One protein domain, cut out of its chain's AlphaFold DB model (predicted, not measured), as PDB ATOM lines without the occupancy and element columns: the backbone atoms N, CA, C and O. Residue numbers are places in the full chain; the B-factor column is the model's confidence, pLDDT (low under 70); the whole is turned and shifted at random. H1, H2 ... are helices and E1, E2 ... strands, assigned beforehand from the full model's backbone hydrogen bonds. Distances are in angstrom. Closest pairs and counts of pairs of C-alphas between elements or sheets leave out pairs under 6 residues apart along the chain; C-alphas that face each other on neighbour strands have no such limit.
ATOM      1  N   VAL A 402     -26.669 -63.463 168.313       94.00
ATOM      2  CA  VAL A 402     -26.908 -63.528 169.757       94.00
ATOM      3  C   VAL A 402     -26.300 -64.804 170.322       94.00
ATOM      4  O   VAL A 402     -26.374 -65.861 169.702       94.00
ATOM      5  N   ILE A 403     -25.691 -64.694 171.500       91.31
ATOM      6  CA  ILE A 403     -25.179 -65.830 172.271       91.31
ATOM      7  C   ILE A 403     -25.590 -65.693 173.736       91.31
ATOM      8  O   ILE A 403     -25.633 -64.587 174.274       91.31
ATOM      9  N   SER A 404     -25.888 -66.817 174.381       91.69
ATOM     10  CA  SER A 404     -26.298 -66.896 175.787       91.69
ATOM     11  C   SER A 404     -25.280 -67.638 176.644       91.69
ATOM     12  O   SER A 404     -24.559 -68.500 176.145       91.69
ATOM     13  N   ASN A 405     -25.265 -67.372 177.951       89.62
ATOM     14  CA  ASN A 405     -24.415 -68.111 178.891       89.62
ATOM     15  C   ASN A 405     -24.875 -69.552 179.158       89.62
ATOM     16  O   ASN A 405     -24.097 -70.362 179.654       89.62
ATOM     17  N   SER A 406     -26.128 -69.859 178.831       87.94
ATOM     18  CA  SER A 406     -26.726 -71.186 178.914       87.94
ATOM     19  C   SER A 406     -27.859 -71.285 177.891       87.94
ATOM     20  O   SER A 406     -28.688 -70.383 177.813       87.94
ATOM     21  N   GLU A 407     -27.917 -72.367 177.120       88.38
ATOM     22  CA  GLU A 407     -29.036 -72.705 176.232       88.38
ATOM     23  C   GLU A 407     -29.304 -74.212 176.274       88.38
ATOM     24  O   GLU A 407     -28.397 -75.021 176.486       88.38
ATOM     25  N   LEU A 408     -30.567 -74.586 176.106       86.12
ATOM     26  CA  LEU A 408     -31.008 -75.960 175.941       86.12
ATOM     27  C   LEU A 408     -30.920 -76.336 174.454       86.12
ATOM     28  O   LEU A 408     -31.277 -75.542 173.582       86.12
ATOM     29  N   SER A 409     -30.494 -77.566 174.154       83.88
ATOM     30  CA  SER A 409     -30.620 -78.136 172.805       83.88
ATOM     31  C   SER A 409     -32.064 -78.021 172.316       83.88
ATOM     32  O   SER A 409     -32.980 -78.291 173.088       83.88
ATOM     33  N   GLN A 410     -32.275 -77.666 171.043       84.31
ATOM     34  CA  GLN A 410     -33.614 -77.373 170.525       84.31
ATOM     35  C   GLN A 410     -34.618 -78.514 170.781       84.31
ATOM     36  O   GLN A 410     -34.461 -79.631 170.281       84.31
ATOM     37  N   THR A 411     -35.692 -78.201 171.507       81.38
ATOM     38  CA  THR A 411     -36.806 -79.106 171.810       81.38
ATOM     39  C   THR A 411     -38.125 -78.426 171.463       81.38
ATOM     40  O   THR A 411     -38.578 -77.520 172.161       81.38
ATOM     41  N   GLY A 412     -38.746 -78.853 170.361       85.12
ATOM     42  CA  GLY A 412     -39.926 -78.179 169.816       85.12
ATOM     43  C   GLY A 412     -39.595 -76.743 169.401       85.12
ATOM     44  O   GLY A 412     -38.705 -76.521 168.576       85.12
ATOM     45  N   ASN A 413     -40.299 -75.784 170.000       85.12
ATOM     46  CA  ASN A 413     -40.145 -74.352 169.732       85.12
ATOM     47  C   ASN A 413     -39.136 -73.659 170.676       85.12
ATOM     48  O   ASN A 413     -38.948 -72.443 170.598       85.12
ATOM     49  N   GLU A 414     -38.505 -74.408 171.583       87.00
ATOM     50  CA  GLU A 414     -37.685 -73.867 172.669       87.00
ATOM     51  C   GLU A 414     -36.219 -74.310 172.559       87.00
ATOM     52  O   GLU A 414     -35.923 -75.378 172.016       87.00
ATOM     53  N   GLY A 415     -35.298 -73.493 173.078       87.31
ATOM     54  CA  GLY A 415     -33.883 -73.846 173.227       87.31
ATOM     55  C   GLY A 415     -32.913 -72.726 172.842       87.31
ATOM     56  O   GLY A 415     -32.549 -71.939 173.714       87.31
ATOM     57  N   PRO A 416     -32.484 -72.643 171.569       91.50
ATOM     58  CA  PRO A 416     -31.317 -71.866 171.147       91.50
ATOM     59  C   PRO A 416     -31.485 -70.348 171.278       91.50
ATOM     60  O   PRO A 416     -32.569 -69.801 171.059       91.50
ATOM     61  N   ALA A 417     -30.380 -69.646 171.547       92.00
ATOM     62  CA  ALA A 417     -30.341 -68.192 171.735       92.00
ATOM     63  C   ALA A 417     -30.892 -67.408 170.534       92.00
ATOM     64  O   ALA A 417     -31.496 -66.350 170.708       92.00
ATOM     65  N   GLN A 418     -30.739 -67.938 169.315       90.19
ATOM     66  CA  GLN A 418     -31.187 -67.288 168.079       90.19
ATOM     67  C   GLN A 418     -32.701 -66.991 168.054       90.19
ATOM     68  O   GLN A 418     -33.115 -66.031 167.399       90.19
ATOM     69  N   ASN A 419     -33.508 -67.727 168.829       90.31
ATOM     70  CA  ASN A 419     -34.947 -67.486 168.989       90.31
ATOM     71  C   ASN A 419     -35.265 -66.100 169.605       90.31
ATOM     72  O   ASN A 419     -36.389 -65.627 169.527       90.31
ATOM     73  N   ILE A 420     -34.284 -65.400 170.189       90.38
ATOM     74  CA  ILE A 420     -34.438 -64.014 170.676       90.38
ATOM     75  C   ILE A 420     -34.588 -63.012 169.504       90.38
ATOM     76  O   ILE A 420     -35.141 -61.918 169.664       90.38
ATOM     77  N   LEU A 421     -34.094 -63.361 168.309       89.06
ATOM     78  CA  LEU A 421     -33.975 -62.450 167.162       89.06
ATOM     79  C   LEU A 421     -34.876 -62.792 165.961       89.06
ATOM     80  O   LEU A 421     -34.951 -61.998 165.020       89.06
ATOM     81  N   ASP A 422     -35.619 -63.895 166.002       85.75
ATOM     82  CA  ASP A 422     -36.396 -64.424 164.868       85.75
ATOM     83  C   ASP A 422     -37.695 -63.653 164.517       85.75
ATOM     84  O   ASP A 422     -38.209 -63.806 163.412       85.75
ATOM     85  N   ASN A 423     -38.184 -62.781 165.414       82.44
ATOM     86  CA  ASN A 423     -39.488 -62.086 165.339       82.44
ATOM     87  C   ASN A 423     -40.735 -62.998 165.456       82.44
ATOM     88  O   ASN A 423     -41.822 -62.587 165.051       82.44
ATOM     89  N   ASN A 424     -40.620 -64.191 166.042       83.75
ATOM     90  CA  ASN A 424     -41.723 -65.129 166.234       83.75
ATOM     91  C   ASN A 424     -42.027 -65.343 167.728       83.75
ATOM     92  O   ASN A 424     -41.322 -66.072 168.415       83.75
ATOM     93  N   SER A 425     -43.132 -64.780 168.229       82.31
ATOM     94  CA  SER A 425     -43.586 -64.984 169.619       82.31
ATOM     95  C   SER A 425     -44.016 -66.429 169.938       82.31
ATOM     96  O   SER A 425     -44.269 -66.751 171.095       82.31
ATOM     97  N   GLY A 426     -44.064 -67.318 168.936       82.75
ATOM     98  CA  GLY A 426     -44.253 -68.759 169.113       82.75
ATOM     99  C   GLY A 426     -42.970 -69.573 169.343       82.75
ATOM    100  O   GLY A 426     -43.083 -70.781 169.552       82.75
ATOM    101  N   THR A 427     -41.777 -68.969 169.279       88.31
ATOM    102  CA  THR A 427     -40.474 -69.586 169.609       88.31
ATOM    103  C   THR A 427     -39.813 -68.865 170.785       88.31
ATOM    104  O   THR A 427     -40.168 -67.744 171.137       88.31
ATOM    105  N   THR A 428     -38.902 -69.536 171.495       88.12
ATOM    106  CA  THR A 428     -38.316 -69.000 172.740       88.12
ATOM    107  C   THR A 428     -36.904 -69.545 172.971       88.12
ATOM    108  O   THR A 428     -36.632 -70.717 172.707       88.12
ATOM    109  N   TRP A 429     -35.981 -68.712 173.457       90.50
ATOM    110  CA  TRP A 429     -34.715 -69.194 174.023       90.50
ATOM    111  C   TRP A 429     -34.974 -69.740 175.426       90.50
ATOM    112  O   TRP A 429     -35.622 -69.078 176.236       90.50
ATOM    113  N   HIS A 430     -34.465 -70.934 175.714       87.88
ATOM    114  CA  HIS A 430     -34.602 -71.576 177.015       87.88
ATOM    115  C   HIS A 430     -33.210 -71.961 177.501       87.88
ATOM    116  O   HIS A 430     -32.516 -72.743 176.852       87.88
ATOM    117  N   SER A 431     -32.788 -71.445 178.652       87.44
ATOM    118  CA  SER A 431     -31.503 -71.804 179.252       87.44
ATOM    119  C   SER A 431     -31.488 -73.260 179.726       87.44
ATOM    120  O   SER A 431     -32.501 -73.784 180.192       87.44
ATOM    121  N   ALA A 432     -30.334 -73.926 179.678       83.69
ATOM    122  CA  ALA A 432     -30.147 -75.151 180.449       83.69
ATOM    123  C   ALA A 432     -30.128 -74.820 181.954       83.69
ATOM    124  O   ALA A 432     -29.653 -73.753 182.361       83.69
ATOM    125  N   SER A 433     -30.649 -75.733 182.777       77.75
ATOM    126  CA  SER A 433     -30.706 -75.555 184.233       77.75
ATOM    127  C   SER A 433     -29.300 -75.403 184.827       77.75
ATOM    128  O   SER A 433     -28.407 -76.196 184.526       77.75
ATOM    129  N   MET A 434     -29.115 -74.384 185.665       71.56
ATOM    130  CA  MET A 434     -27.863 -74.075 186.360       71.56
ATOM    131  C   MET A 434     -28.079 -74.095 187.878       71.56
ATOM    132  O   MET A 434     -29.212 -74.153 188.351       71.56
ATOM    133  N   SER A 435     -26.993 -74.054 188.650       66.94
ATOM    134  CA  SER A 435     -27.071 -73.958 190.110       66.94
ATOM    135  C   SER A 435     -27.751 -72.667 190.563       66.94
ATOM    136  O   SER A 435     -27.602 -71.617 189.932       66.94
ATOM    137  N   GLU A 436     -28.437 -72.737 191.701       57.41
ATOM    138  CA  GLU A 436     -28.981 -71.577 192.412       57.41
ATOM    139  C   GLU A 436     -27.911 -70.474 192.567       57.41
ATOM    140  O   GLU A 436     -26.725 -70.763 192.745       57.41
ATOM    141  N   ASN A 437     -28.336 -69.209 192.465       59.00
ATOM    142  CA  ASN A 437     -27.495 -67.999 192.382       59.00
ATOM    143  C   ASN A 437     -26.732 -67.770 191.052       59.00
ATOM    144  O   ASN A 437     -25.870 -66.897 190.989       59.00
ATOM    145  N   SER A 438     -27.054 -68.491 189.969       70.25
ATOM    146  CA  SER A 438     -26.504 -68.204 188.628       70.25
ATOM    147  C   SER A 438     -27.358 -67.185 187.859       70.25
ATOM    148  O   SER A 438     -28.479 -67.498 187.465       70.25
ATOM    149  N   SER A 439     -26.822 -65.996 187.564       80.38
ATOM    150  CA  SER A 439     -27.470 -65.032 186.658       80.38
ATOM    151  C   SER A 439     -27.480 -65.543 185.212       80.38
ATOM    152  O   SER A 439     -26.438 -65.896 184.655       80.38
ATOM    153  N   PHE A 440     -28.650 -65.545 184.570       88.12
ATOM    154  CA  PHE A 440     -28.797 -65.842 183.142       88.12
ATOM    155  C   PHE A 440     -28.582 -64.579 182.299       88.12
ATOM    156  O   PHE A 440     -29.080 -63.511 182.651       88.12
ATOM    157  N   TYR A 441     -27.860 -64.685 181.180       89.88
ATOM    158  CA  TYR A 441     -27.653 -63.560 180.265       89.88
ATOM    159  C   TYR A 441     -27.503 -63.993 178.806       89.88
ATOM    160  O   TYR A 441     -27.028 -65.088 178.496       89.88
ATOM    161  N   PHE A 442     -27.848 -63.072 177.909       92.38
ATOM    162  CA  PHE A 442     -27.529 -63.129 176.488       92.38
ATOM    163  C   PHE A 442     -26.876 -61.818 176.044       92.38
ATOM    164  O   PHE A 442     -27.127 -60.758 176.616       92.38
ATOM    165  N   ILE A 443     -26.015 -61.892 175.033       92.81
ATOM    166  CA  ILE A 443     -25.319 -60.749 174.440       92.81
ATOM    167  C   ILE A 443     -25.671 -60.723 172.955       92.81
ATOM    168  O   ILE A 443     -25.428 -61.694 172.236       92.81
ATOM    169  N   VAL A 444     -26.247 -59.607 172.505       93.00
ATOM    170  CA  VAL A 444     -26.576 -59.358 171.097       93.00
ATOM    171  C   VAL A 444     -25.447 -58.554 170.460       93.00
ATOM    172  O   VAL A 444     -25.192 -57.414 170.844       93.00
ATOM    173  N   ASN A 445     -24.786 -59.131 169.461       87.81
ATOM    174  CA  ASN A 445     -23.887 -58.401 168.582       87.81
ATOM    175  C   ASN A 445     -24.697 -57.825 167.415       87.81
ATOM    176  O   ASN A 445     -25.103 -58.543 166.504       87.81
ATOM    177  N   MET A 446     -24.898 -56.508 167.438       83.19
ATOM    178  CA  MET A 446     -25.660 -55.772 166.423       83.19
ATOM    179  C   MET A 446     -24.856 -55.509 165.133       83.19
ATOM    180  O   MET A 446     -25.364 -54.855 164.223       83.19
ATOM    181  N   LYS A 447     -23.597 -55.986 165.060       77.69
ATOM    182  CA  LYS A 447     -22.637 -55.906 163.935       77.69
ATOM    183  C   LYS A 447     -22.201 -54.488 163.516       77.69
ATOM    184  O   LYS A 447     -21.128 -54.329 162.940       77.69
ATOM    185  N   TYR A 448     -22.958 -53.465 163.903       64.50
ATOM    186  CA  TYR A 448     -22.639 -52.043 163.807       64.50
ATOM    187  C   TYR A 448     -22.878 -51.343 165.156       64.50
ATOM    188  O   TYR A 448     -23.768 -51.722 165.918       64.50
ATOM    189  N   CYS A 449     -22.111 -50.287 165.442       61.66
ATOM    190  CA  CYS A 449     -22.390 -49.398 166.571       61.66
ATOM    191  C   CYS A 449     -23.611 -48.528 166.251       61.66
ATOM    192  O   CYS A 449     -23.540 -47.675 165.368       61.66
ATOM    193  N   ILE A 450     -24.704 -48.713 166.991       60.12
ATOM    194  CA  ILE A 450     -25.949 -47.953 166.833       60.12
ATOM    195  C   ILE A 450     -26.358 -47.285 168.148       60.12
ATOM    196  O   ILE A 450     -26.021 -47.763 169.232       60.12
ATOM    197  N   SER A 451     -27.088 -46.173 168.061       61.53
ATOM    198  CA  SER A 451     -27.758 -45.579 169.220       61.53
ATOM    199  C   SER A 451     -29.109 -46.258 169.439       61.53
ATOM    200  O   SER A 451     -29.888 -46.397 168.501       61.53
ATOM    201  N   ILE A 452     -29.378 -46.661 170.679       64.44
ATOM    202  CA  ILE A 452     -30.657 -47.220 171.124       64.44
ATOM    203  C   ILE A 452     -31.171 -46.392 172.306       64.44
ATOM    204  O   ILE A 452     -30.380 -45.995 173.160       64.44
ATOM    205  N   SER A 453     -32.480 -46.139 172.351       60.44
ATOM    206  CA  SER A 453     -33.132 -45.319 173.396       60.44
ATOM    207  C   SER A 453     -33.986 -46.146 174.373       60.44
ATOM    208  O   SER A 453     -34.563 -45.610 175.316       60.44
ATOM    209  N   GLY A 454     -34.057 -47.460 174.157       70.94
ATOM    210  CA  GLY A 454     -34.762 -48.426 174.993       70.94
ATOM    211  C   GLY A 454     -34.665 -49.833 174.403       70.94
ATOM    212  O   GLY A 454     -34.012 -50.037 173.376       70.94
ATOM    213  N   PHE A 455     -35.333 -50.806 175.025       80.00
ATOM    214  CA  PHE A 455     -35.480 -52.157 174.476       80.00
ATOM    215  C   PHE A 455     -36.850 -52.776 174.794       80.00
ATOM    216  O   PHE A 455     -37.595 -52.306 175.655       80.00
ATOM    217  N   GLN A 456     -37.191 -53.838 174.060       77.56
ATOM    218  CA  GLN A 456     -38.406 -54.634 174.239       77.56
ATOM    219  C   GLN A 456     -38.010 -56.085 174.518       77.56
ATOM    220  O   GLN A 456     -37.211 -56.659 173.778       77.56
ATOM    221  N   TYR A 457     -38.611 -56.674 175.547       82.00
ATOM    222  CA  TYR A 457     -38.544 -58.094 175.867       82.00
ATOM    223  C   TYR A 457     -39.932 -58.719 175.664       82.00
ATOM    224  O   TYR A 457     -40.955 -58.099 175.961       82.00
ATOM    225  N   ILE A 458     -39.962 -59.938 175.128       79.56
ATOM    226  CA  ILE A 458     -41.176 -60.747 175.016       79.56
ATOM    227  C   ILE A 458     -40.926 -62.012 175.854       79.56
ATOM    228  O   ILE A 458     -39.959 -62.724 175.572       79.56
ATOM    229  N   PRO A 459     -41.723 -62.264 176.906       76.50
ATOM    230  CA  PRO A 459     -41.594 -63.431 177.759       76.50
ATOM    231  C   PRO A 459     -42.147 -64.676 177.067       76.50
ATOM    232  O   PRO A 459     -42.870 -64.599 176.072       76.50
ATOM    233  N   ARG A 460     -41.844 -65.841 177.644       74.38
ATOM    234  CA  ARG A 460     -42.452 -67.113 177.251       74.38
ATOM    235  C   ARG A 460     -43.976 -67.027 177.400       74.38
ATOM    236  O   ARG A 460     -44.479 -66.642 178.450       74.38
ATOM    237  N   SER A 461     -44.713 -67.413 176.364       66.69
ATOM    238  CA  SER A 461     -46.157 -67.161 176.256       66.69
ATOM    239  C   SER A 461     -47.064 -68.146 177.011       66.69
ATOM    240  O   SER A 461     -48.283 -68.051 176.883       66.69
ATOM    241  N   SER A 462     -46.513 -69.133 177.730       61.78
ATOM    242  CA  SER A 462     -47.287 -70.291 178.219       61.78
ATOM    243  C   SER A 462     -46.987 -70.774 179.643       61.78
ATOM    244  O   SER A 462     -47.627 -71.723 180.084       61.78
ATOM    245  N   GLU A 463     -46.021 -70.196 180.363       61.06
ATOM    246  CA  GLU A 463     -45.640 -70.655 181.710       61.06
ATOM    247  C   GLU A 463     -44.780 -69.610 182.442       61.06
ATOM    248  O   GLU A 463     -44.036 -68.869 181.809       61.06
ATOM    249  N   ALA A 464     -44.817 -69.602 183.780       63.34
ATOM    250  CA  ALA A 464     -44.042 -68.671 184.614       63.34
ATOM    251  C   ALA A 464     -42.514 -68.916 184.597       63.34
ATOM    252  O   ALA A 464     -41.730 -68.043 184.970       63.34
ATOM    253  N   ASN A 465     -42.079 -70.114 184.199       71.00
ATOM    254  CA  ASN A 465     -40.676 -70.521 184.234       71.00
ATOM    255  C   ASN A 465     -39.865 -69.858 183.106       71.00
ATOM    256  O   ASN A 465     -40.277 -69.885 181.947       71.00
ATOM    257  N   GLY A 466     -38.681 -69.329 183.439       72.88
ATOM    258  CA  GLY A 466     -37.754 -68.706 182.478       72.88
ATOM    259  C   GLY A 466     -38.019 -67.224 182.179       72.88
ATOM    260  O   GLY A 466     -37.358 -66.646 181.319       72.88
ATOM    261  N   VAL A 467     -38.968 -66.598 182.878       79.00
ATOM    262  CA  VAL A 467     -39.318 -65.181 182.718       79.00
ATOM    263  C   VAL A 467     -38.349 -64.285 183.507       79.00
ATOM    264  O   VAL A 467     -38.121 -64.501 184.697       79.00
ATOM    265  N   PHE A 468     -37.787 -63.251 182.869       79.94
ATOM    266  CA  PHE A 468     -36.953 -62.256 183.560       79.94
ATOM    267  C   PHE A 468     -37.820 -61.347 184.443       79.94
ATOM    268  O   PHE A 468     -38.577 -60.535 183.918       79.94
ATOM    269  N   VAL A 469     -37.688 -61.440 185.770       74.88
ATOM    270  CA  VAL A 469     -38.335 -60.500 186.710       74.88
ATOM    271  C   VAL A 469     -37.468 -59.260 186.923       74.88
ATOM    272  O   VAL A 469     -37.929 -58.149 186.699       74.88
ATOM    273  N   ASN A 470     -36.192 -59.446 187.264       80.94
ATOM    274  CA  ASN A 470     -35.216 -58.362 187.398       80.94
ATOM    275  C   ASN A 470     -34.243 -58.400 186.212       80.94
ATOM    276  O   ASN A 470     -33.882 -59.484 185.747       80.94
ATOM    277  N   TYR A 471     -33.774 -57.241 185.751       84.31
ATOM    278  CA  TYR A 471     -32.750 -57.144 184.711       84.31
ATOM    279  C   TYR A 471     -31.661 -56.121 185.058       84.31
ATOM    280  O   TYR A 471     -31.922 -55.088 185.670       84.31
ATOM    281  N   LYS A 472     -30.439 -56.396 184.590       85.94
ATOM    282  CA  LYS A 472     -29.336 -55.435 184.451       85.94
ATOM    283  C   LYS A 472     -28.951 -55.403 182.974       85.94
ATOM    284  O   LYS A 472     -28.636 -56.444 182.399       85.94
ATOM    285  N   PHE A 473     -29.018 -54.234 182.349       86.69
ATOM    286  CA  PHE A 473     -28.723 -54.034 180.933       86.69
ATOM    287  C   PHE A 473     -27.329 -53.425 180.766       86.69
ATOM    288  O   PHE A 473     -26.947 -52.511 181.499       86.69
ATOM    289  N   PHE A 474     -26.568 -53.912 179.787       86.81
ATOM    290  CA  PHE A 474     -25.180 -53.511 179.569       86.81
ATOM    291  C   PHE A 474     -24.948 -53.138 178.110       86.81
ATOM    292  O   PHE A 474     -25.216 -53.925 177.204       86.81
ATOM    293  N   THR A 475     -24.389 -51.953 177.892       84.75
ATOM    294  CA  THR A 475     -23.915 -51.500 176.579       84.75
ATOM    295  C   THR A 475     -22.391 -51.543 176.504       84.75
ATOM    296  O   THR A 475     -21.701 -51.439 177.522       84.75
ATOM    297  N   GLY A 476     -21.854 -51.694 175.294       79.38
ATOM    298  CA  GLY A 476     -20.420 -51.686 175.014       79.38
ATOM    299  C   GLY A 476     -20.131 -51.779 173.516       79.38
ATOM    300  O   GLY A 476     -21.043 -51.988 172.716       79.38
ATOM    301  N   LYS A 477     -18.866 -51.601 173.135       79.06
ATOM    302  CA  LYS A 477     -18.379 -51.636 171.744       79.06
ATOM    303  C   LYS A 477     -17.742 -52.974 171.354       79.06
ATOM    304  O   LYS A 477     -17.442 -53.176 170.180       79.06
ATOM    305  N   SER A 478     -17.529 -53.882 172.306       77.38
ATOM    306  CA  SER A 478     -17.051 -55.244 172.044       77.38
ATOM    307  C   SER A 478     -17.719 -56.274 172.957       77.38
ATOM    308  O   SER A 478     -18.269 -55.943 174.009       77.38
ATOM    309  N   TYR A 479     -17.633 -57.544 172.555       83.62
ATOM    310  CA  TYR A 479     -18.091 -58.678 173.356       83.62
ATOM    311  C   TYR A 479     -17.401 -58.730 174.728       83.62
ATOM    312  O   TYR A 479     -18.077 -58.827 175.749       83.62
ATOM    313  N   ASP A 480     -16.071 -58.599 174.760       87.12
ATOM    314  CA  ASP A 480     -15.292 -58.683 176.001       87.12
ATOM    315  C   ASP A 480     -15.602 -57.534 176.970       87.12
ATOM    316  O   ASP A 480     -15.608 -57.738 178.182       87.12
ATOM    317  N   GLU A 481     -15.910 -56.338 176.460       87.50
ATOM    318  CA  GLU A 481     -16.330 -55.200 177.286       87.50
ATOM    319  C   GLU A 481     -17.645 -55.503 178.021       87.50
ATOM    320  O   GLU A 481     -17.734 -55.333 179.238       87.50
ATOM    321  N   ILE A 482     -18.652 -56.001 177.293       89.06
ATOM    322  CA  ILE A 482     -19.964 -56.358 177.853       89.06
ATOM    323  C   ILE A 482     -19.830 -57.554 178.805       89.06
ATOM    324  O   ILE A 482     -20.356 -57.522 179.916       89.06
ATOM    325  N   LEU A 483     -19.070 -58.582 178.418       88.00
ATOM    326  CA  LEU A 483     -18.834 -59.767 179.241       88.00
ATOM    327  C   LEU A 483     -18.112 -59.428 180.557       88.00
ATOM    328  O   LEU A 483     -18.430 -60.005 181.596       88.00
ATOM    329  N   ASN A 484     -17.158 -58.495 180.540       87.00
ATOM    330  CA  ASN A 484     -16.469 -58.056 181.755       87.00
ATOM    331  C   ASN A 484     -17.375 -57.198 182.652       87.00
ATOM    332  O   ASN A 484     -17.346 -57.379 183.866       87.00
ATOM    333  N   LYS A 485     -18.236 -56.341 182.083       88.50
ATOM    334  CA  LYS A 485     -19.274 -55.629 182.851       88.50
ATOM    335  C   LYS A 485     -20.238 -56.604 183.541       88.50
ATOM    336  O   LYS A 485     -20.461 -56.485 184.739       88.50
ATOM    337  N   ILE A 486     -20.711 -57.633 182.832       87.88
ATOM    338  CA  ILE A 486     -21.570 -58.690 183.400       87.88
ATOM    339  C   ILE A 486     -20.862 -59.443 184.543       87.88
ATOM    340  O   ILE A 486     -21.451 -59.640 185.601       87.88
ATOM    341  N   LYS A 487     -19.584 -59.817 184.383       84.69
ATOM    342  CA  LYS A 487     -18.788 -60.483 185.441       84.69
ATOM    343  C   LYS A 487     -18.532 -59.618 186.681       84.69
ATOM    344  O   LYS A 487     -18.185 -60.161 187.726       84.69
ATOM    345  N   HIS A 488     -18.662 -58.298 186.568       78.25
ATOM    346  CA  HIS A 488     -18.415 -57.335 187.645       78.25
ATOM    347  C   HIS A 488     -19.668 -56.497 187.958       78.25
ATOM    348  O   HIS A 488     -19.574 -55.350 188.402       78.25
ATOM    349  N   HIS A 489     -20.855 -57.076 187.740       73.69
ATOM    350  CA  HIS A 489     -22.146 -56.400 187.891       73.69
ATOM    351  C   HIS A 489     -22.521 -56.019 189.332       73.69
ATOM    352  O   HIS A 489     -23.448 -55.232 189.545       73.69
ATOM    353  N   ASP A 490     -21.795 -56.553 190.313       64.50
ATOM    354  CA  ASP A 490     -21.944 -56.267 191.745       64.50
ATOM    355  C   ASP A 490     -21.243 -54.959 192.147       64.50
ATOM    356  O   ASP A 490     -21.441 -54.453 193.245       64.50
ATOM    357  N   GLN A 491     -20.445 -54.376 191.242       67.44
ATOM    358  CA  GLN A 491     -19.761 -53.090 191.424       67.44
ATOM    359  C   GLN A 491     -20.504 -51.922 190.740       67.44
ATOM    360  O   GLN A 491     -19.887 -50.931 190.362       67.44
ATOM    361  N   GLY A 492     -21.821 -52.046 190.527       57.84
ATOM    362  CA  GLY A 492     -22.659 -50.979 189.951       57.84
ATOM    363  C   GLY A 492     -22.412 -50.684 188.463       57.84
ATOM    364  O   GLY A 492     -22.759 -49.615 187.976       57.84
ATOM    365  N   THR A 493     -21.811 -51.614 187.717       66.62
ATOM    366  CA  THR A 493     -21.285 -51.392 186.351       66.62
ATOM    367  C   THR A 493     -22.324 -51.496 185.214       66.62
ATOM    368  O   THR A 493     -21.949 -51.634 184.044       66.62
ATOM    369  N   SER A 494     -23.625 -51.456 185.527       66.81
ATOM    370  CA  SER A 494     -24.702 -51.567 184.527       66.81
ATOM    371  C   SER A 494     -25.010 -50.232 183.831       66.81
ATOM    372  O   SER A 494     -24.630 -49.165 184.302       66.81
ATOM    373  N   THR A 495     -25.658 -50.286 182.663       66.75
ATOM    374  CA  THR A 495     -26.142 -49.092 181.943       66.75
ATOM    375  C   THR A 495     -27.534 -48.665 182.421       66.75
ATOM    376  O   THR A 495     -27.835 -47.478 182.434       66.75
ATOM    377  N   ILE A 496     -28.368 -49.631 182.808       67.31
ATOM    378  CA  ILE A 496     -29.627 -49.453 183.542       67.31
ATOM    379  C   ILE A 496     -29.963 -50.786 184.222       67.31
ATOM    380  O   ILE A 496     -29.623 -51.854 183.703       67.31
ATOM    381  N   GLU A 497     -30.668 -50.737 185.344       74.56
ATOM    382  CA  GLU A 497     -31.290 -51.899 185.974       74.56
ATOM    383  C   GLU A 497     -32.769 -51.630 186.257       74.56
ATOM    384  O   GLU A 497     -33.199 -50.477 186.295       74.56
ATOM    385  N   GLY A 498     -33.570 -52.684 186.396       69.06
ATOM    386  CA  GLY A 498     -35.004 -52.529 186.608       69.06
ATOM    387  C   GLY A 498     -35.761 -53.840 186.777       69.06
ATOM    388  O   GLY A 498     -35.188 -54.932 186.755       69.06
ATOM    389  N   VAL A 499     -37.077 -53.707 186.941       65.19
ATOM    390  CA  VAL A 499     -38.009 -54.809 187.207       65.19
ATOM    391  C   VAL A 499     -39.081 -54.839 186.120       65.19
ATOM    392  O   VAL A 499     -39.676 -53.813 185.793       65.19
ATOM    393  N   PHE A 500     -39.350 -56.020 185.570       66.56
ATOM    394  CA  PHE A 500     -40.517 -56.277 184.736       66.56
ATOM    395  C   PHE A 500     -41.673 -56.769 185.616       66.56
ATOM    396  O   PHE A 500     -41.541 -57.738 186.361       66.56
TER     397      PHE A 500
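AT A GLANCE: This is residues 402 to 500 of the 701 residues of the protein "F5/8 type C domain-containing protein" of Tritrichomonas foetus (UniProt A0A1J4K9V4). This domain has little regular structure: a rounded body, mostly loops, with two small two-stranded ribbons, E1 with E2 near the middle and E4 with E5 farther out. H1 sits by E1 and H2 by E2. The 99 printed residues hold E1, H1, E2, E3, E4, H2, E5 in chain order; the class is mixed, with 32 residues in named elements, and both sheets are antiparallel. It is compact, radius of gyration of the C-alphas 13.8 A, spanning 36 by 32 by 24 A.

IN THESE COORDINATES: E1, residues 402 to 404, begins at C-alpha (-26.908, -63.528, 169.757); E2 is 442 to 445. H1 is 417 to 420, H2 479 to 487, 12.2 A long. E3 is 454 to 457, E4 470 to 473; E5, 496 to 499, ends at C-alpha (-38.009, -54.809, 187.207).

HOW THE PARTS SIT: E1 and E2 are antiparallel, N 443 and O 403 2.8 A apart. The closest C-alphas of E1 and H1, Ile 403 and Ala 417, are 5.7 A apart; of E2 and H2, Asn 445 and Tyr 479, 7.5 A. E4 and E5 are antiparallel, N 473 and O 496 2.8 A apart. E3 pairs with no named strand. In H2 every O i to N i+4 pair is within hydrogen-bond range; H1 is too short for one.

THE WHOLE: The printed part has no cut. Links E1 to H1, H1 to E2 and E3 to E4 are long. Residues 448 to 453 and 490 to 496 are among those with pLDDT under 70.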